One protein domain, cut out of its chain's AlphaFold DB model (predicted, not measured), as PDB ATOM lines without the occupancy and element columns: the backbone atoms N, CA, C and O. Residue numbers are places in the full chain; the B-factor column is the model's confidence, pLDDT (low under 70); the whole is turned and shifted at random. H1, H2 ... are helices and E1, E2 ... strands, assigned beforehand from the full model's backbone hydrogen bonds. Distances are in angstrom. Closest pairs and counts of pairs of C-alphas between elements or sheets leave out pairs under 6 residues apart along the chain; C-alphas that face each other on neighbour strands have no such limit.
ATOM      1  N   ASN A  58     214.760 225.277 139.448       59.56
ATOM      2  CA  ASN A  58     214.707 226.483 140.263       59.56
ATOM      3  C   ASN A  58     213.647 226.328 141.348       59.56
ATOM      4  O   ASN A  58     212.465 226.130 141.056       59.56
ATOM      5  N   LYS A  59     214.045 226.485 142.612       61.34
ATOM      6  CA  LYS A  59     213.107 226.391 143.737       61.34
ATOM      7  C   LYS A  59     211.985 227.422 143.644       61.34
ATOM      8  O   LYS A  59     210.856 227.124 144.014       61.34
ATOM      9  N   GLU A  60     212.272 228.588 143.071       65.50
ATOM     10  CA  GLU A  60     211.331 229.684 142.837       65.50
ATOM     11  C   GLU A  60     210.164 229.278 141.941       65.50
ATOM     12  O   GLU A  60     209.088 229.872 142.013       65.50
ATOM     13  N   ASP A  61     210.361 228.251 141.117       63.72
ATOM     14  CA  ASP A  61     209.371 227.768 140.175       63.72
ATOM     15  C   ASP A  61     208.454 226.681 140.752       63.72
ATOM     16  O   ASP A  61     207.387 226.428 140.179       63.72
ATOM     17  N   LEU A  62     208.802 226.110 141.912       67.62
ATOM     18  CA  LEU A  62     208.023 225.082 142.602       67.62
ATOM     19  C   LEU A  62     206.699 225.653 143.129       67.62
ATOM     20  O   LEU A  62     206.656 226.733 143.720       67.62
ATOM     21  N   LEU A  63     205.606 224.897 142.976       73.44
ATOM     22  CA  LEU A  63     204.267 225.342 143.383       73.44
ATOM     23  C   LEU A  63     204.210 225.672 144.882       73.44
ATOM     24  O   LEU A  63     203.809 226.771 145.248       73.44
ATOM     25  N   CYS A  64     204.696 224.773 145.742       73.19
ATOM     26  CA  CYS A  64     204.753 225.033 147.181       73.19
ATOM     27  C   CYS A  64     205.642 226.226 147.534       73.19
ATOM     28  O   CYS A  64     205.277 227.001 148.411       73.19
ATOM     29  N   TYR A  65     206.760 226.435 146.830       71.69
ATOM     30  CA  TYR A  65     207.587 227.621 147.046       71.69
ATOM     31  C   TYR A  65     206.828 228.895 146.688       71.69
ATOM     32  O   TYR A  65     206.805 229.821 147.489       71.69
ATOM     33  N   LYS A  66     206.167 228.948 145.525       73.19
ATOM     34  CA  LYS A  66     205.359 230.108 145.118       73.19
ATOM     35  C   LYS A  66     204.298 230.414 146.173       73.19
ATOM     36  O   LYS A  66     204.227 231.545 146.644       73.19
ATOM     37  N   TYR A  67     203.559 229.395 146.617       70.56
ATOM     38  CA  TYR A  67     202.563 229.523 147.682       70.56
ATOM     39  C   TYR A  67     203.201 230.038 148.987       70.56
ATOM     40  O   TYR A  67     202.830 231.097 149.480       70.56
ATOM     41  N   LEU A  68     204.231 229.388 149.523       68.06
ATOM     42  CA  LEU A  68     204.845 229.797 150.794       68.06
ATOM     43  C   LEU A  68     205.590 231.142 150.713       68.06
ATOM     44  O   LEU A  68     205.631 231.893 151.685       68.06
ATOM     45  N   ASN A  69     206.156 231.501 149.564       66.12
ATOM     46  CA  ASN A  69     206.791 232.803 149.369       66.12
ATOM     47  C   ASN A  69     205.757 233.942 149.362       66.12
ATOM     48  O   ASN A  69     206.058 235.054 149.799       66.12
ATOM     49  N   HIS A  70     204.515 233.672 148.944       64.00
ATOM     50  CA  HIS A  70     203.415 234.612 149.160       64.00
ATOM     51  C   HIS A  70     203.117 234.810 150.658       64.00
ATOM     52  O   HIS A  70     202.902 235.955 151.061       64.00
ATOM     53  N   LEU A  71     203.225 233.764 151.498       61.59
ATOM     54  CA  LEU A  71     203.073 233.891 152.961       61.59
ATOM     55  C   LEU A  71     204.105 234.834 153.583       61.59
ATOM     56  O   LEU A  71     203.749 235.646 154.436       61.59
ATOM     57  N   LYS A  72     205.371 234.743 153.153       58.34
ATOM     58  CA  LYS A  72     206.473 235.560 153.693       58.34
ATOM     59  C   LYS A  72     206.286 237.060 153.450       58.34
ATOM     60  O   LYS A  72     206.738 237.861 154.259       58.34
ATOM     61  N   ASN A  73     205.637 237.438 152.347       56.56
ATOM     62  CA  ASN A  73     205.596 238.829 151.886       56.56
ATOM     63  C   ASN A  73     204.322 239.593 152.270       56.56
ATOM     64  O   ASN A  73     204.366 240.815 152.371       56.56
ATOM     65  N   SER A  74     203.182 238.929 152.472       51.47
ATOM     66  CA  SER A  74     202.003 239.523 153.113       51.47
ATOM     67  C   SER A  74     200.902 238.478 153.232       51.47
ATOM     68  O   SER A  74     200.443 237.970 152.213       51.47
ATOM     69  N   LYS A  75     200.473 238.276 154.480       57.66
ATOM     70  CA  LYS A  75     199.219 237.700 154.965       57.66
ATOM     71  C   LYS A  75     198.772 236.361 154.334       57.66
ATOM     72  O   LYS A  75     198.420 236.267 153.167       57.66
ATOM     73  N   LEU A  76     198.704 235.325 155.178       55.47
ATOM     74  CA  LEU A  76     198.141 233.986 154.899       55.47
ATOM     75  C   LEU A  76     196.813 234.046 154.126       55.47
ATOM     76  O   LEU A  76     196.508 233.208 153.284       55.47
ATOM     77  N   ASP A  77     196.089 235.122 154.403       51.62
ATOM     78  CA  ASP A  77     194.941 235.679 153.718       51.62
ATOM     79  C   ASP A  77     194.916 235.397 152.187       51.62
ATOM     80  O   ASP A  77     194.081 234.631 151.712       51.62
ATOM     81  N   LYS A  78     195.880 235.852 151.389       57.69
ATOM     82  CA  LYS A  78     195.803 235.798 149.913       57.69
ATOM     83  C   LYS A  78     195.893 234.415 149.277       57.69
ATOM     84  O   LYS A  78     195.530 234.290 148.112       57.69
ATOM     85  N   ILE A  79     196.392 233.411 149.990       60.72
ATOM     86  CA  ILE A  79     196.571 232.062 149.431       60.72
ATOM     87  C   ILE A  79     195.267 231.280 149.444       60.72
ATOM     88  O   ILE A  79     194.992 230.494 148.544       60.72
ATOM     89  N   PHE A  80     194.469 231.501 150.478       64.94
ATOM     90  CA  PHE A  80     193.243 230.754 150.694       64.94
ATOM     91  C   PHE A  80     192.027 231.455 150.086       64.94
ATOM     92  O   PHE A  80     191.018 230.811 149.805       64.94
ATOM     93  N   TYR A  81     192.111 232.771 149.880       66.12
ATOM     94  CA  TYR A  81     190.969 233.612 149.544       66.12
ATOM     95  C   TYR A  81     190.498 233.478 148.099       66.12
ATOM     96  O   TYR A  81     191.281 233.489 147.155       66.12
ATOM     97  N   ALA A  82     189.174 233.467 147.946       59.69
ATOM     98  CA  ALA A  82     188.452 233.263 146.694       59.69
ATOM     99  C   ALA A  82     188.684 231.888 146.042       59.69
ATOM    100  O   ALA A  82     188.404 231.721 144.854       59.69
ATOM    101  N   GLU A  83     189.133 230.903 146.823       71.12
ATOM    102  CA  GLU A  83     189.288 229.519 146.387       71.12
ATOM    103  C   GLU A  83     188.370 228.568 147.173       71.12
ATOM    104  O   GLU A  83     187.925 228.859 148.288       71.12
ATOM    105  N   SER A  84     188.062 227.427 146.554       80.69
ATOM    106  CA  SER A  84     187.387 226.296 147.190       80.69
ATOM    107  C   SER A  84     188.399 225.188 147.450       80.69
ATOM    108  O   SER A  84     189.095 224.777 146.519       80.69
ATOM    109  N   TRP A  85     188.428 224.688 148.678       86.69
ATOM    110  CA  TRP A  85     189.333 223.638 149.129       86.69
ATOM    111  C   TRP A  85     188.542 222.425 149.591       86.69
ATOM    112  O   TRP A  85     187.520 222.573 150.248       86.69
ATOM    113  N   GLU A  86     189.011 221.230 149.280       86.81
ATOM    114  CA  GLU A  86     188.418 219.974 149.730       86.81
ATOM    115  C   GLU A  86     189.054 219.532 151.056       86.81
ATOM    116  O   GLU A  86     190.199 219.878 151.362       86.81
ATOM    117  N   SER A  87     188.316 218.773 151.867       83.25
ATOM    118  CA  SER A  87     188.872 218.076 153.029       83.25
ATOM    119  C   SER A  87     189.845 216.969 152.616       83.25
ATOM    120  O   SER A  87     189.864 216.528 151.472       83.25
ATOM    121  N   ASN A  88     190.660 216.484 153.557       78.94
ATOM    122  CA  ASN A  88     191.634 215.419 153.284       78.94
ATOM    123  C   ASN A  88     190.995 214.080 152.870       78.94
ATOM    124  O   ASN A  88     191.624 213.272 152.201       78.94
ATOM    125  N   ASP A  89     189.749 213.833 153.260       70.81
ATOM    126  CA  ASP A  89     188.975 212.685 152.783       70.81
ATOM    127  C   ASP A  89     188.223 212.971 151.472       70.81
ATOM    128  O   ASP A  89     187.500 212.094 151.009       70.81
ATOM    129  N   THR A  90     188.375 214.190 150.926       58.03
ATOM    130  CA  THR A  90     187.803 214.807 149.706       58.03
ATOM    131  C   THR A  90     186.300 214.691 149.494       58.03
ATOM    132  O   THR A  90     185.749 215.372 148.638       58.03
ATOM    133  N   GLN A  91     185.607 213.889 150.295       61.69
ATOM    134  CA  GLN A  91     184.205 213.535 150.130       61.69
ATOM    135  C   GLN A  91     183.295 214.177 151.175       61.69
ATOM    136  O   GLN A  91     182.080 214.234 150.972       61.69
ATOM    137  N   SER A  92     183.856 214.658 152.286       73.81
ATOM    138  CA  SER A  92     183.044 215.129 153.405       73.81
ATOM    139  C   SER A  92     182.752 216.623 153.332       73.81
ATOM    140  O   SER A  92     181.594 217.023 153.501       73.81
ATOM    141  N   PHE A  93     183.768 217.450 153.058       84.94
ATOM    142  CA  PHE A  93     183.636 218.902 153.154       84.94
ATOM    143  C   PHE A  93     184.382 219.669 152.072       84.94
ATOM    144  O   PHE A  93     185.466 219.301 151.624       84.94
ATOM    145  N   ILE A  94     183.804 220.817 151.739       87.81
ATOM    146  CA  ILE A  94     184.392 221.843 150.895       87.81
ATOM    147  C   ILE A  94     184.430 223.143 151.694       87.81
ATOM    148  O   ILE A  94     183.415 223.614 152.202       87.81
ATOM    149  N   TYR A  95     185.608 223.738 151.794       88.00
ATOM    150  CA  TYR A  95     185.862 225.008 152.452       88.00
ATOM    151  C   TYR A  95     185.912 226.109 151.399       88.00
ATOM    152  O   TYR A  95     186.778 226.113 150.526       88.00
ATOM    153  N   VAL A  96     184.980 227.054 151.478       88.81
ATOM    154  CA  VAL A  96     184.975 228.246 150.623       88.81
ATOM    155  C   VAL A  96     185.408 229.428 151.468       88.81
ATOM    156  O   VAL A  96     184.733 229.761 152.442       88.81
ATOM    157  N   ILE A  97     186.523 230.053 151.099       87.38
ATOM    158  CA  ILE A  97     187.137 231.113 151.900       87.38
ATOM    159  C   ILE A  97     187.049 232.423 151.125       87.38
ATOM    160  O   ILE A  97     187.539 232.531 150.001       87.38
ATOM    161  N   ASP A  98     186.392 233.425 151.700       84.44
ATOM    162  CA  ASP A  98     186.263 234.735 151.067       84.44
ATOM    163  C   ASP A  98     187.504 235.617 151.289       84.44
ATOM    164  O   ASP A  98     188.410 235.284 152.045       84.44
ATOM    165  N   LYS A  99     187.540 236.788 150.640       82.00
ATOM    166  CA  LYS A  99     188.654 237.748 150.749       82.00
ATOM    167  C   LYS A  99     188.821 238.392 152.130       82.00
ATOM    168  O   LYS A  99     189.799 239.102 152.343       82.00
ATOM    169  N   ALA A 100     187.856 238.220 153.026       83.19
ATOM    170  CA  ALA A 100     187.917 238.681 154.407       83.19
ATOM    171  C   ALA A 100     188.301 237.544 155.373       83.19
ATOM    172  O   ALA A 100     188.343 237.758 156.587       83.19
ATOM    173  N   GLY A 101     188.566 236.346 154.844       83.12
ATOM    174  CA  GLY A 101     188.893 235.155 155.607       83.12
ATOM    175  C   GLY A 101     187.716 234.499 156.291       83.12
ATOM    176  O   GLY A 101     187.942 233.658 157.154       83.12
ATOM    177  N   ASN A 102     186.478 234.836 155.933       90.88
ATOM    178  CA  ASN A 102     185.336 234.056 156.389       90.88
ATOM    179  C   ASN A 102     185.307 232.729 155.630       90.88
ATOM    180  O   ASN A 102     185.518 232.688 154.417       90.88
ATOM    181  N   ILE A 103     185.039 231.654 156.360       90.81
ATOM    182  CA  ILE A 103     185.033 230.290 155.844       90.81
ATOM    183  C   ILE A 103     183.597 229.793 155.879       90.81
ATOM    184  O   ILE A 103     182.967 229.801 156.937       90.81
ATOM    185  N   ASN A 104     183.097 229.317 154.748       91.25
ATOM    186  CA  ASN A 104     181.892 228.503 154.697       91.25
ATOM    187  C   ASN A 104     182.310 227.042 154.569       91.25
ATOM    188  O   ASN A 104     182.999 226.673 153.616       91.25
ATOM    189  N   VAL A 105     181.902 226.227 155.539       90.00
ATOM    190  CA  VAL A 105     182.082 224.777 155.508       90.00
ATOM    191  C   VAL A 105     180.847 224.202 154.838       90.00
ATOM    192  O   VAL A 105     179.746 224.256 155.386       90.00
ATOM    193  N   MET A 106     181.025 223.712 153.622       88.38
ATOM    194  CA  MET A 106     179.978 223.146 152.793       88.38
ATOM    195  C   MET A 106     180.083 221.625 152.837       88.38
ATOM    196  O   MET A 106     181.151 221.063 152.621       88.38
ATOM    197  N   ARG A 107     178.972 220.947 153.086       85.25
ATOM    198  CA  ARG A 107     178.861 219.497 153.022       85.25
ATOM    199  C   ARG A 107     178.544 219.068 151.596       85.25
ATOM    200  O   ARG A 107     177.488 219.407 151.056       85.25
ATOM    201  N   GLY A 108     179.426 218.264 151.024       72.00
ATOM    202  CA  GLY A 108     179.271 217.700 149.691       72.00
ATOM    203  C   GLY A 108     180.569 217.058 149.230       72.00
ATOM    204  O   GLY A 108     181.631 217.642 149.413       72.00
ATOM    205  N   GLY A 109     180.468 215.853 148.675       64.56
ATOM    206  CA  GLY A 109     181.605 215.145 148.094       64.56
ATOM    207  C   GLY A 109     181.780 215.444 146.605       64.56
ATOM    208  O   GLY A 109     180.947 216.142 146.023       64.56
ATOM    209  N   PRO A 110     182.814 214.874 145.966       59.97
ATOM    210  CA  PRO A 110     183.145 215.120 144.564       59.97
ATOM    211  C   PRO A 110     182.053 214.613 143.612       59.97
ATOM    212  O   PRO A 110     181.950 215.090 142.487       59.97
ATOM    213  N   ASP A 111     181.206 213.690 144.081       63.78
ATOM    214  CA  ASP A 111     180.074 213.135 143.332       63.78
ATOM    215  C   ASP A 111     178.842 214.056 143.309       63.78
ATOM    216  O   ASP A 111     177.901 213.809 142.555       63.78
ATOM    217  N   LYS A 112     178.813 215.102 144.149       67.81
ATOM    218  CA  LYS A 112     177.703 216.059 144.212       67.81
ATOM    219  C   LYS A 112     177.985 217.281 143.352       67.81
ATOM    220  O   LYS A 112     179.096 217.809 143.321       67.81
ATOM    221  N   ASN A 113     176.945 217.802 142.709       73.25
ATOM    222  CA  ASN A 113     177.060 219.073 142.002       73.25
ATOM    223  C   ASN A 113     177.162 220.244 142.997       73.25
ATOM    224  O   ASN A 113     176.630 220.190 144.102       73.25
ATOM    225  N   LYS A 114     177.783 221.362 142.593       71.19
ATOM    226  CA  LYS A 114     177.974 222.538 143.472       71.19
ATOM    227  C   LYS A 114     176.676 223.107 144.058       71.19
ATOM    228  O   LYS A 114     176.681 223.666 145.148       71.19
ATOM    229  N   ASN A 115     175.573 222.995 143.326       75.69
ATOM    230  CA  ASN A 115     174.232 223.408 143.753       75.69
ATOM    231  C   ASN A 115     173.586 222.446 144.767       75.69
ATOM    232  O   ASN A 115     172.556 222.785 145.340       75.69
ATOM    233  N   GLU A 116     174.172 221.270 144.984       77.69
ATOM    234  CA  GLU A 116     173.751 220.268 145.971       77.69
ATOM    235  C   GLU A 116     174.589 220.341 147.257       77.69
ATOM    236  O   GLU A 116     174.398 219.538 148.175       77.69
ATOM    237  N   PHE A 117     175.539 221.279 147.326       84.50
ATOM    238  CA  PHE A 117     176.321 221.514 148.528       84.50
ATOM    239  C   PHE A 117     175.465 222.208 149.578       84.50
ATOM    240  O   PHE A 117     174.824 223.229 149.322       84.50
ATOM    241  N   GLU A 118     175.494 221.672 150.788       86.69
ATOM    242  CA  GLU A 118     174.731 222.204 151.908       86.69
ATOM    243  C   GLU A 118     175.666 222.935 152.858       86.69
ATOM    244  O   GLU A 118     176.660 222.372 153.308       86.69
ATOM    245  N   LEU A 119     175.354 224.182 153.200       88.38
ATOM    246  CA  LEU A 119     176.101 224.903 154.224       88.38
ATOM    247  C   LEU A 119     175.954 224.175 155.568       88.38
ATOM    248  O   LEU A 119     174.847 224.052 156.090       88.38
ATOM    249  N   SER A 120     177.066 223.682 156.110       88.81
ATOM    250  CA  SER A 120     177.101 222.932 157.367       88.81
ATOM    251  C   SER A 120     177.796 223.678 158.495       88.81
ATOM    252  O   SER A 120     177.641 223.283 159.646       88.81
ATOM    253  N   GLY A 121     178.567 224.724 158.201       90.38
ATOM    254  CA  GLY A 121     179.294 225.460 159.223       90.38
ATOM    255  C   GLY A 121     179.937 226.745 158.737       90.38
ATOM    256  O   GLY A 121     179.992 227.039 157.541       90.38
ATOM    257  N   HIS A 122     180.470 227.484 159.701       93.00
ATOM    258  CA  HIS A 122     181.155 228.747 159.485       93.00
ATOM    259  C   HIS A 122     182.483 228.774 160.227       93.00
ATOM    260  O   HIS A 122     182.646 228.177 161.290       93.00
ATOM    261  N   GLY A 123     183.432 229.520 159.686       92.12
ATOM    262  CA  GLY A 123     184.738 229.705 160.287       92.12
ATOM    263  C   GLY A 123     185.375 231.023 159.900       92.12
ATOM    264  O   GLY A 123     184.781 231.857 159.212       92.12
ATOM    265  N   LYS A 124     186.596 231.218 160.383       91.56
ATOM    266  CA  LYS A 124     187.380 232.406 160.110       91.56
ATOM    267  C   LYS A 124     188.875 232.124 160.176       91.56
ATOM    268  O   LYS A 124     189.356 231.575 161.165       91.56
ATOM    269  N   LEU A 125     189.588 232.582 159.155       88.44
ATOM    270  CA  LEU A 125     191.036 232.719 159.117       88.44
ATOM    271  C   LEU A 125     191.381 234.199 159.297       88.44
ATOM    272  O   LEU A 125     191.028 235.028 158.458       88.44
ATOM    273  N   GLN A 126     192.044 234.548 160.396       86.62
ATOM    274  CA  GLN A 126     192.328 235.946 160.725       86.62
ATOM    275  C   GLN A 126     193.617 236.109 161.516       86.62
ATOM    276  O   GLN A 126     194.139 235.163 162.095       86.62
ATOM    277  N   GLN A 127     194.087 237.348 161.588       80.38
ATOM    278  CA  GLN A 127     195.198 237.733 162.441       80.38
ATOM    279  C   GLN A 127     194.699 238.083 163.854       80.38
ATOM    280  O   GLN A 127     193.751 238.859 164.005       80.38
ATOM    281  N   ARG A 128     195.352 237.545 164.889       82.75
ATOM    282  CA  ARG A 128     195.172 237.911 166.305       82.75
ATOM    283  C   ARG A 128     196.546 238.000 166.965       82.75
ATOM    284  O   ARG A 128     197.328 237.072 166.832       82.75
ATOM    285  N   ASN A 129     196.837 239.093 167.674       78.75
ATOM    286  CA  ASN A 129     198.095 239.265 168.421       78.75
ATOM    287  C   ASN A 129     199.351 238.909 167.597       78.75
ATOM    288  O   ASN A 129     200.170 238.111 168.037       78.75
ATOM    289  N   GLU A 130     199.456 239.445 166.375       73.62
ATOM    290  CA  GLU A 130     200.587 239.198 165.454       73.62
ATOM    291  C   GLU A 130     200.752 237.743 164.970       73.62
ATOM    292  O   GLU A 130     201.679 237.447 164.216       73.62
ATOM    293  N   LYS A 131     199.810 236.859 165.311       77.75
ATOM    294  CA  LYS A 131     199.741 235.471 164.851       77.75
ATOM    295  C   LYS A 131     198.561 235.233 163.920       77.75
ATOM    296  O   LYS A 131     197.561 235.959 163.945       77.75
ATOM    297  N   TRP A 132     198.678 234.193 163.102       84.38
ATOM    298  CA  TRP A 132     197.563 233.664 162.327       84.38
ATOM    299  C   TRP A 132     196.724 232.732 163.182       84.38
ATOM    300  O   TRP A 132     197.248 231.958 163.974       84.38
ATOM    301  N   TYR A 133     195.414 232.814 163.010       88.38
ATOM    302  CA  TYR A 133     194.460 232.090 163.824       88.38
ATOM    303  C   TYR A 133     193.356 231.496 162.955       88.38
ATOM    304  O   TYR A 133     192.784 232.184 162.098       88.38
ATOM    305  N   TYR A 134     193.047 230.229 163.217       91.38
ATOM    306  CA  TYR A 134     192.013 229.455 162.552       91.38
ATOM    307  C   TYR A 134     190.904 229.079 163.531       91.38
ATOM    308  O   TYR A 134     191.162 228.563 164.617       91.38
ATOM    309  N   GLN A 135     189.654 229.269 163.118       92.81
ATOM    310  CA  GLN A 135     188.506 228.692 163.811       92.81
ATOM    311  C   GLN A 135     187.433 228.256 162.818       92.81
ATOM    312  O   GLN A 135     187.201 228.935 161.818       92.81
ATOM    313  N   HIS A 136     186.711 227.187 163.128       91.31
ATOM    314  CA  HIS A 136     185.428 226.881 162.502       91.31
ATOM    315  C   HIS A 136     184.530 226.072 163.441       91.31
ATOM    316  O   HIS A 136     184.986 225.453 164.402       91.31
ATOM    317  N   ALA A 137     183.238 226.093 163.157       89.38
ATOM    318  CA  ALA A 137     182.258 225.254 163.816       89.38
ATOM    319  C   ALA A 137     181.168 224.871 162.816       89.38
ATOM    320  O   ALA A 137     180.758 225.693 161.990       89.38
ATOM    321  N   CYS A 138     180.688 223.634 162.912       84.44
ATOM    322  CA  CYS A 138     179.525 223.176 162.167       84.44
ATOM    323  C   CYS A 138     178.280 223.096 163.042       84.44
ATOM    324  O   CYS A 138     178.334 222.732 164.220       84.44
ATOM    325  N   ASP A 139     177.134 223.340 162.421       76.00
ATOM    326  CA  ASP A 139     175.840 223.053 163.009       76.00
ATOM    327  C   ASP A 139     175.673 221.527 163.152       76.00
ATOM    328  O   ASP A 139     176.070 220.748 162.287       76.00
ATOM    329  N   LYS A 140     175.057 221.069 164.249       64.62
ATOM    330  CA  LYS A 140     174.575 219.680 164.430       64.62
ATOM    331  C   LYS A 140     175.626 218.544 164.326       64.62
ATOM    332  O   LYS A 140     175.323 217.489 163.777       64.62
ATOM    333  N   LYS A 141     176.810 218.689 164.940       65.00
ATOM    334  CA  LYS A 141     177.849 217.627 165.067       65.00
ATOM    335  C   LYS A 141     178.357 217.036 163.735       65.00
ATOM    336  O   LYS A 141     178.886 215.929 163.733       65.00
ATOM    337  N   PHE A 142     178.187 217.725 162.607       70.31
ATOM    338  CA  PHE A 142     178.631 217.186 161.317       70.31
ATOM    339  C   PHE A 142     180.137 217.305 161.100       70.31
ATOM    340  O   PHE A 142     180.709 216.429 160.467       70.31
ATOM    341  N   CYS A 143     180.771 218.343 161.640       74.00
ATOM    342  CA  CYS A 143     182.221 218.464 161.676       74.00
ATOM    343  C   CYS A 143     182.693 218.830 163.083       74.00
ATOM    344  O   CYS A 143     181.906 219.323 163.903       74.00
ATOM    345  N   ASP A 144     183.972 218.576 163.343       76.44
ATOM    346  CA  ASP A 144     184.620 218.963 164.586       76.44
ATOM    347  C   ASP A 144     184.707 220.486 164.716       76.44
ATOM    348  O   ASP A 144     184.769 221.229 163.736       76.44
ATOM    349  N   GLN A 145     184.715 220.958 165.959       87.06
ATOM    350  CA  GLN A 145     185.015 222.350 166.256       87.06
ATOM    351  C   GLN A 145     186.532 222.504 166.394       87.06
ATOM    352  O   GLN A 145     187.120 222.064 167.385       87.06
ATOM    353  N   LEU A 146     187.156 223.160 165.419       89.50
ATOM    354  CA  LEU A 146     188.572 223.525 165.470       89.50
ATOM    355  C   LEU A 146     188.745 225.002 165.813       89.50
ATOM    356  O   LEU A 146     187.995 225.865 165.360       89.50
ATOM    357  N   ASP A 147     189.761 225.264 166.625       91.88
ATOM    358  CA  ASP A 147     190.116 226.581 167.150       91.88
ATOM    359  C   ASP A 147     191.588 226.531 167.587       91.88
ATOM    360  O   ASP A 147     191.900 225.815 168.549       91.88
ATOM    361  N   PHE A 148     192.486 227.195 166.853       91.69
ATOM    362  CA  PHE A 148     193.918 227.221 167.163       91.69
ATOM    363  C   PHE A 148     194.690 228.371 166.500       91.69
ATOM    364  O   PHE A 148     194.334 228.856 165.423       91.69
ATOM    365  N   ASP A 149     195.797 228.761 167.142       90.06
ATOM    366  CA  ASP A 149     196.855 229.562 166.523       90.06
ATOM    367  C   ASP A 149     197.618 228.693 165.512       90.06
ATOM    368  O   ASP A 149     198.049 227.586 165.836       90.06
ATOM    369  N   ILE A 150     197.780 229.194 164.290       86.88
ATOM    370  CA  ILE A 150     198.546 228.531 163.236       86.88
ATOM    371  C   ILE A 150     200.023 228.829 163.491       86.88
ATOM    372  O   ILE A 150     200.485 229.950 163.265       86.88
ATOM    373  N   GLU A 151     200.756 227.820 163.945       83.06
ATOM    374  CA  GLU A 151     202.191 227.921 164.220       83.06
ATOM    375  C   GLU A 151     203.015 227.403 163.042       83.06
ATOM    376  O   GLU A 151     204.084 227.946 162.758       83.06
ATOM    377  N   TYR A 152     202.497 226.413 162.307       80.00
ATOM    378  CA  TYR A 152     203.187 225.837 161.161       80.00
ATOM    379  C   TYR A 152     202.270 225.648 159.951       80.00
ATOM    380  O   TYR A 152     201.058 225.439 160.069       80.00
ATOM    381  N   VAL A 153     202.877 225.746 158.767       78.19
ATOM    382  CA  VAL A 153     202.247 225.434 157.482       78.19
ATOM    383  C   VAL A 153     203.119 224.448 156.719       78.19
ATOM    384  O   VAL A 153     204.299 224.706 156.468       78.19
ATOM    385  N   SER A 154     202.512 223.347 156.295       79.56
ATOM    386  CA  SER A 154     203.102 222.373 155.380       79.56
ATOM    387  C   SER A 154     202.429 222.463 154.013       79.56
ATOM    388  O   SER A 154     201.246 222.797 153.906       79.56
ATOM    389  N   CYS A 155     203.174 222.161 152.953       77.38
ATOM    390  CA  CYS A 155     202.647 222.145 151.593       77.38
ATOM    391  C   CYS A 155     203.144 220.914 150.852       77.38
ATOM    392  O   CYS A 155     204.329 220.611 150.869       77.38
ATOM    393  N   PHE A 156     202.265 220.233 150.137       78.44
ATOM    394  CA  PHE A 156     202.629 219.156 149.232       78.44
ATOM    395  C   PHE A 156     201.965 219.384 147.883       78.44
ATOM    396  O   PHE A 156     200.757 219.560 147.813       78.44
ATOM    397  N   ALA A 157     202.736 219.360 146.804       76.62
ATOM    398  CA  ALA A 157     202.220 219.392 145.445       76.62
ATOM    399  C   ALA A 157     202.754 218.178 144.688       76.62
ATOM    400  O   ALA A 157     203.947 218.098 144.411       76.62
ATOM    401  N   GLY A 158     201.901 217.220 144.346       72.75
ATOM    402  CA  GLY A 158     202.361 215.998 143.687       72.75
ATOM    403  C   GLY A 158     201.271 214.954 143.532       72.75
ATOM    404  O   GLY A 158     200.104 215.207 143.837       72.75
ATOM    405  N   TYR A 159     201.647 213.774 143.041       72.00
ATOM    406  CA  TYR A 159     200.706 212.666 142.917       72.00
ATOM    407  C   TYR A 159     200.365 212.088 144.297       72.00
ATOM    408  O   TYR A 159     201.247 211.634 145.027       72.00
ATOM    409  N   SER A 160     199.077 212.059 144.638       74.06
ATOM    410  CA  SER A 160     198.561 211.431 145.850       74.06
ATOM    411  C   SER A 160     197.777 210.176 145.492       74.06
ATOM    412  O   SER A 160     196.789 210.223 144.756       74.06
ATOM    413  N   LYS A 161     198.180 209.038 146.067       71.31
ATOM    414  CA  LYS A 161     197.445 207.773 145.911       71.31
ATOM    415  C   LYS A 161     196.035 207.852 146.498       71.31
ATOM    416  O   LYS A 161     195.134 207.240 145.939       71.31
ATOM    417  N   ASN A 162     195.841 208.630 147.566       73.56
ATOM    418  CA  ASN A 162     194.541 208.795 148.226       73.56
ATOM    419  C   ASN A 162     193.508 209.452 147.303       73.56
ATOM    420  O   ASN A 162     192.326 209.140 147.385       73.56
ATOM    421  N   PHE A 163     193.966 210.324 146.403       74.06
ATOM    422  CA  PHE A 163     193.109 211.057 145.470       74.06
ATOM    423  C   PHE A 163     193.167 210.508 144.044       74.06
ATOM    424  O   PHE A 163     192.502 211.041 143.162       74.06
ATOM    425  N   ASN A 164     193.971 209.462 143.810       74.19
ATOM    426  CA  ASN A 164     194.256 208.908 142.485       74.19
ATOM    427  C   ASN A 164     194.559 210.002 141.441       74.19
ATOM    428  O   ASN A 164     194.038 209.998 140.324       74.19
ATOM    429  N   GLY A 165     195.361 210.991 141.835       74.38
ATOM    430  CA  GLY A 165     195.550 212.198 141.049       74.38
ATOM    431  C   GLY A 165     196.578 213.135 141.655       74.38
ATOM    432  O   GLY A 165     197.102 212.911 142.749       74.38
ATOM    433  N   TYR A 166     196.878 214.196 140.917       76.69
ATOM    434  CA  TYR A 166     197.759 215.242 141.401       76.69
ATOM    435  C   TYR A 166     196.995 216.206 142.293       76.69
ATOM    436  O   TYR A 166     195.915 216.671 141.934       76.69
ATOM    437  N   ALA A 167     197.569 216.513 143.448       80.81
ATOM    438  CA  ALA A 167     196.953 217.372 144.439       80.81
ATOM    439  C   ALA A 167     197.957 218.395 144.964       80.81
ATOM    440  O   ALA A 167     199.139 218.093 145.141       80.81
ATOM    441  N   LEU A 168     197.452 219.595 145.232       82.50
ATOM    442  CA  LEU A 168     198.051 220.536 146.162       82.50
ATOM    443  C   LEU A 168     197.378 220.327 147.520       82.50
ATOM    444  O   LEU A 168     196.159 220.422 147.630       82.50
ATOM    445  N   ILE A 169     198.173 220.043 148.537       85.31
ATOM    446  CA  ILE A 169     197.746 219.821 149.910       85.31
ATOM    447  C   ILE A 169     198.429 220.882 150.760       85.31
ATOM    448  O   ILE A 169     199.654 220.979 150.767       85.31
ATOM    449  N   LEU A 170     197.640 221.681 151.463       85.50
ATOM    450  CA  LEU A 170     198.107 222.650 152.445       85.50
ATOM    451  C   LEU A 170     197.619 222.202 153.813       85.50
ATOM    452  O   LEU A 170     196.431 221.948 153.991       85.50
ATOM    453  N   MET A 171     198.529 222.116 154.769       87.00
ATOM    454  CA  MET A 171     198.211 221.727 156.137       87.00
ATOM    455  C   MET A 171     198.627 222.849 157.076       87.00
ATOM    456  O   MET A 171     199.728 223.383 156.956       87.00
ATOM    457  N   MET A 172     197.719 223.226 157.970       87.56
ATOM    458  CA  MET A 172     197.917 224.239 159.002       87.56
ATOM    459  C   MET A 172     197.811 223.559 160.359       87.56
ATOM    460  O   MET A 172     196.816 222.885 160.617       87.56
ATOM    461  N   GLU A 173     198.803 223.760 161.219       88.38
ATOM    462  CA  GLU A 173     198.934 223.044 162.491       88.38
ATOM    463  C   GLU A 173     199.450 223.970 163.607       88.38
ATOM    464  O   GLU A 173     200.100 224.990 163.351       88.38
ATOM    465  N   ASN A 174     199.132 223.640 164.861       87.44
ATOM    466  CA  ASN A 174     199.543 224.419 166.036       87.44
ATOM    467  C   ASN A 174     200.837 223.923 166.714       87.44
ATOM    468  O   ASN A 174     201.250 224.496 167.719       87.44
ATOM    469  N   SER A 175     201.464 222.863 166.199       80.31
ATOM    470  CA  SER A 175     202.732 222.304 166.691       80.31
ATOM    471  C   SER A 175     203.404 221.495 165.579       80.31
ATOM    472  O   SER A 175     202.702 220.930 164.754       80.31
ATOM    473  N   ASP A 176     204.735 221.401 165.571       65.88
ATOM    474  CA  ASP A 176     205.515 220.693 164.538       65.88
ATOM    475  C   ASP A 176     205.555 219.170 164.697       65.88
ATOM    476  O   ASP A 176     205.687 218.460 163.703       65.88
ATOM    477  N   TRP A 177     205.467 218.646 165.923       64.19
ATOM    478  CA  TRP A 177     205.344 217.213 166.185       64.19
ATOM    479  C   TRP A 177     205.062 216.943 167.667       64.19
ATOM    480  O   TRP A 177     205.732 217.463 168.557       64.19
ATOM    481  N   PHE A 178     204.117 216.059 167.957       61.41
ATOM    482  CA  PHE A 178     203.947 215.441 169.269       61.41
ATOM    483  C   PHE A 178     204.243 213.961 169.047       61.41
ATOM    484  O   PHE A 178     203.576 213.314 168.246       61.41
ATOM    485  N   GLY A 179     205.277 213.423 169.686       60.47
ATOM    486  CA  GLY A 179     205.583 211.996 169.584       60.47
ATOM    487  C   GLY A 179     204.493 211.118 170.214       60.47
ATOM    488  O   GLY A 179     203.287 211.289 170.015       60.47
ATOM    489  N   ASP A 180     204.892 210.172 171.055       66.94
ATOM    490  CA  ASP A 180     203.934 209.293 171.745       66.94
ATOM    491  C   ASP A 180     203.281 209.930 172.990       66.94
ATOM    492  O   ASP A 180     202.577 209.257 173.747       66.94
ATOM    493  N   ASP A 181     203.466 211.236 173.215       72.06
ATOM    494  CA  ASP A 181     202.848 211.932 174.343       72.06
ATOM    495  C   ASP A 181     201.345 212.153 174.105       72.06
ATOM    496  O   ASP A 181     200.891 213.044 173.378       72.06
ATOM    497  N   LYS A 182     200.547 211.323 174.780       65.75
ATOM    498  CA  LYS A 182     199.083 211.337 174.725       65.75
ATOM    499  C   LYS A 182     198.468 212.648 175.236       65.75
ATOM    500  O   LYS A 182     197.351 212.975 174.842       65.75
ATOM    501  N   SER A 183     199.155 213.386 176.110       69.12
ATOM    502  CA  SER A 183     198.666 214.660 176.651       69.12
ATOM    503  C   SER A 183     198.814 215.806 175.647       69.12
ATOM    504  O   SER A 183     197.897 216.619 175.520       69.12
ATOM    505  N   LEU A 184     199.905 215.806 174.875       68.06
ATOM    506  CA  LEU A 184     200.153 216.754 173.785       68.06
ATOM    507  C   LEU A 184     199.285 216.447 172.562       68.06
ATOM    508  O   LEU A 184     198.751 217.362 171.942       68.06
ATOM    509  N   ARG A 185     199.033 215.162 172.281       68.50
ATOM    510  CA  ARG A 185     198.150 214.730 171.186       68.50
ATOM    511  C   ARG A 185     196.739 215.318 171.270       68.50
ATOM    512  O   ARG A 185     196.155 215.632 170.244       68.50
ATOM    513  N   ASN A 186     196.195 215.489 172.475       72.06
ATOM    514  CA  ASN A 186     194.863 216.080 172.661       72.06
ATOM    515  C   ASN A 186     194.845 217.611 172.483       72.06
ATOM    516  O   ASN A 186     193.771 218.201 172.379       72.06
ATOM    517  N   GLN A 187     196.012 218.256 172.515       79.56
ATOM    518  CA  GLN A 187     196.168 219.699 172.319       79.56
ATOM    519  C   GLN A 187     196.515 220.041 170.871       79.56
ATOM    520  O   GLN A 187     196.290 221.174 170.442       79.56
ATOM    521  N   TYR A 188     197.045 219.070 170.130       84.25
ATOM    522  CA  TYR A 188     197.338 219.219 168.722       84.25
ATOM    523  C   TYR A 188     196.062 219.376 167.902       84.25
ATOM    524  O   TYR A 188     195.092 218.628 168.058       84.25
ATOM    525  N   LYS A 189     196.076 220.372 167.023       87.88
ATOM    526  CA  LYS A 189     194.995 220.675 166.100       87.88
ATOM    527  C   LYS A 189     195.597 220.971 164.741       87.88
ATOM    528  O   LYS A 189     196.546 221.747 164.633       87.88
ATOM    529  N   GLU A 190     194.991 220.381 163.723       88.94
ATOM    530  CA  GLU A 190     195.359 220.590 162.332       88.94
ATOM    531  C   GLU A 190     194.118 220.786 161.465       88.94
ATOM    532  O   GLU A 190     193.023 220.322 161.791       88.94
ATOM    533  N   ILE A 191     194.301 221.464 160.338       88.31
ATOM    534  CA  ILE A 191     193.348 221.471 159.236       88.31
ATOM    535  C   ILE A 191     194.105 221.294 157.925       88.31
ATOM    536  O   ILE A 191     195.127 221.940 157.685       88.31
ATOM    537  N   THR A 192     193.566 220.431 157.071       88.88
ATOM    538  CA  THR A 192     194.160 220.090 155.779       88.88
ATOM    539  C   THR A 192     193.214 220.475 154.659       88.88
ATOM    540  O   THR A 192     192.053 220.062 154.636       88.88
ATOM    541  N   TYR A 193     193.739 221.257 153.725       87.88
ATOM    542  CA  TYR A 193     193.071 221.722 152.523       87.88
ATOM    543  C   TYR A 193     193.682 221.070 151.299       87.88
ATOM    544  O   TYR A 193     194.892 221.125 151.084       87.88
ATOM    545  N   VAL A 194     192.826 220.469 150.485       87.25
ATOM    546  CA  VAL A 194     193.205 219.728 149.289       87.25
ATOM    547  C   VAL A 194     192.631 220.419 148.063       87.25
ATOM    548  O   VAL A 194     191.500 220.897 148.060       87.25
ATOM    549  N   LYS A 195     193.422 220.474 146.998       85.50
ATOM    550  CA  LYS A 195     192.995 220.945 145.687       85.50
ATOM    551  C   LYS A 195     193.498 219.981 144.631       85.50
ATOM    552  O   LYS A 195     194.709 219.843 144.444       85.50
ATOM    553  N   ILE A 196     192.573 219.328 143.937       80.31
ATOM    554  CA  ILE A 196     192.906 218.445 142.820       80.31
ATOM    555  C   ILE A 196     193.346 219.291 141.621       80.31
ATOM    556  O   ILE A 196     192.724 220.295 141.270       80.31
ATOM    557  N   LEU A 197     194.463 218.907 141.012       76.62
ATOM    558  CA  LEU A 197     195.094 219.626 139.915       76.62
ATOM    559  C   LEU A 197     194.768 218.926 138.592       76.62
ATOM    560  O   LEU A 197     195.113 217.767 138.380       76.62
ATOM    561  N   ASN A 198     194.122 219.659 137.681       63.53
ATOM    562  CA  ASN A 198     193.730 219.156 136.355       63.53
ATOM    563  C   ASN A 198     194.905 219.055 135.364       63.53
ATOM    564  O   ASN A 198     194.764 218.493 134.282       63.53
ATOM    565  N   GLN A 199     196.050 219.646 135.703       58.47
ATOM    566  CA  GLN A 199     197.290 219.589 134.931       58.47
ATOM    567  C   GLN A 199     198.342 218.893 135.785       58.47
ATOM    568  O   GLN A 199     198.317 219.071 136.996       58.47
ATOM    569  N   LEU A 200     199.246 218.129 135.170       53.66
ATOM    570  CA  LEU A 200     200.337 217.416 135.841       53.66
ATOM    571  C   LEU A 200     201.317 218.427 136.486       53.66
ATOM    572  O   LEU A 200     202.145 218.982 135.757       53.66
ATOM    573  N   PRO A 201     201.315 218.698 137.808       48.84
ATOM    574  CA  PRO A 201     202.557 219.098 138.446       48.84
ATOM    575  C   PRO A 201     203.515 217.902 138.369       48.84
ATOM    576  O   PRO A 201     203.102 216.745 138.299       48.84
ATOM    577  N   GLN A 202     204.811 218.166 138.347       50.38
ATOM    578  CA  GLN A 202     205.802 217.095 138.299       50.38
ATOM    579  C   GLN A 202     205.790 216.223 139.558       50.38
ATOM    580  O   GLN A 202     205.178 216.563 140.569       50.38
ATOM    581  N   ILE A 203     206.474 215.084 139.428       50.50
ATOM    582  CA  ILE A 203     206.358 213.840 140.200       50.50
ATOM    583  C   ILE A 203     206.078 214.057 141.698       50.50
ATOM    584  O   ILE A 203     205.087 213.511 142.176       50.50
ATOM    585  N   THR A 204     206.834 214.893 142.420       51.22
ATOM    586  CA  THR A 204     206.439 215.453 143.730       51.22
ATOM    587  C   THR A 204     207.286 216.685 144.071       51.22
ATOM    588  O   THR A 204     208.495 216.671 143.875       51.22
ATOM    589  N   ASN A 205     206.659 217.726 144.623       55.25
ATOM    590  CA  ASN A 205     207.281 218.913 145.212       55.25
ATOM    591  C   ASN A 205     206.642 219.151 146.587       55.25
ATOM    592  O   ASN A 205     205.581 219.770 146.698       55.25
ATOM    593  N   GLY A 206     207.259 218.594 147.627       47.56
ATOM    594  CA  GLY A 206     206.816 218.709 149.015       47.56
ATOM    595  C   GLY A 206     207.606 219.749 149.801       47.56
ATOM    596  O   GLY A 206     208.725 220.105 149.446       47.56
ATOM    597  N   PHE A 207     206.992 220.232 150.867       55.44
ATOM    598  CA  PHE A 207     207.561 221.085 151.885       55.44
ATOM    599  C   PHE A 207     207.102 220.550 153.246       55.44
ATOM    600  O   PHE A 207     205.899 220.503 153.523       55.44
ATOM    601  N   THR A 208     208.054 220.176 154.100       52.44
ATOM    602  CA  THR A 208     207.778 219.728 155.469       52.44
ATOM    603  C   THR A 208     207.791 220.926 156.419       52.44
ATOM    604  O   THR A 208     208.840 221.534 156.592       52.44
ATOM    605  N   SER A 209     206.622 221.254 156.985       50.84
ATOM    606  CA  SER A 209     206.344 222.128 158.142       50.84
ATOM    607  C   SER A 209     207.260 223.344 158.352       50.84
ATOM    608  O   SER A 209     208.385 223.243 158.836       50.84
ATOM    609  N   THR A 210     206.783 224.538 157.967       56.19
ATOM    610  CA  THR A 210     207.521 225.793 158.154       56.19
ATOM    611  C   THR A 210     206.839 226.535 159.255       56.19
ATOM    612  O   THR A 210     205.618 226.699 159.225       56.19
ATOM    613  N   LYS A 211     207.633 227.032 160.196       59.47
ATOM    614  CA  LYS A 211     207.115 227.965 161.175       59.47
ATOM    615  C   LYS A 211     206.546 229.173 160.440       59.47
ATOM    616  O   LYS A 211     207.240 229.797 159.630       59.47
ATOM    617  N   VAL A 212     205.289 229.495 160.712       57.34
ATOM    618  CA  VAL A 212     204.649 230.688 160.167       57.34
ATOM    619  C   VAL A 212     205.458 231.896 160.644       57.34
ATOM    620  O   VAL A 212     205.662 232.051 161.852       57.34
TER     621      VAL A 212
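Overview. This is residues 58 to 212 of the 218 residues of an uncharacterized protein of Leptospira jelokensis (UniProt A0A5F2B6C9). A six-stranded sheet, E1 to E6, curls like a trough, and a four-stranded sheet stands partly face to face with it, the strands crossed, in a loose sandwich; E9 of the smaller sheet comes close to E1. H1 covers the E7 and E10 part of the smaller sheet, while H3 sits far out in the loop between E8 and E9. The 155 printed residues hold three named helices and ten named strands in the order H1 H2 E1 E2 E3 E4 E5 E6 E7 E8 H3 E9 E10, class mixed. The sheets, E1 E2 E3 E4 E5 E6 and E9 E8 E7 E10, are antiparallel. The whole is compact, with a radius of gyration of the C-alphas of 15.5 A and spans of 47 by 37 by 35 A.

Arrangement. E1 (83 to 86), E2 (93 to 97), E3 (102 to 107), E4 (118 to 128), E5 (131 to 138) and E6 (146 to 150) form a meander, each strand the antiparallel neighbour of the one before; the sheet is twisted and curled by 87 degrees. Pairs within hydrogen-bond range include N 95 and O 85, 2.7 A, N 94 and O 106, 2.8 A, N 103 and O 123, 2.9 A, N 124 and O 135, 2.8 A, and N 150 and O 132, 2.8 A. The other sheet, also twisted, has E9 (190 to 196), E8 (165 to 173), E7 (152 to 160) and E10 (204 to 211), with N 170 and O 193, 2.8 A, N 169 and O 156, 2.7 A, and N 207 and O 155, 2.7 A. The sheets form a sandwich, two sheets face to face, their strands at 63 degrees. The closest C-alphas of E1 and E9 are those of Glu 86 and Val 194, 4.8 A. E7 bends by 65 degrees at residue 157. H1 (63 to 73) is on the second sheet, in two layers, a helix on one face of a sheet; it runs along the strands, 7 degrees from E7 on the local plane, at a height over the sheet of 9.8 A. H2 (77 to 80) touches H1, the closest C-alphas being those of Tyr 67 and Ile 79, 6.7 A, and only grazes the first sheet. H3 (182 to 185) is on neither sheet. In H1, 6 of 7 O i to N i+4 pairs are within hydrogen-bond range; H2 and H3 are too short for such a pair.

Along the chain. H1 begins at C-alpha 63 (204.267, 225.342, 143.383) and is 16.0 A long. E4, the longest strand by residues, measures 29.5 A from C-alpha 118 (174.731, 222.204, 151.908). E8 measures 24.3 A, E5 23.8 A, E7 and E10 21.5 A each, E10 ending at C-alpha 211 (207.115, 227.965, 161.175).

Size, cuts and confidence. The C-alphas farthest apart, of Asn 58 and Lys 140, are 47.3 A apart. The printed part has no cut and no long link. Mean pLDDT of the printed part is 74.8; 52 residues are under 70, among them 68 to 82 and 198 to 212.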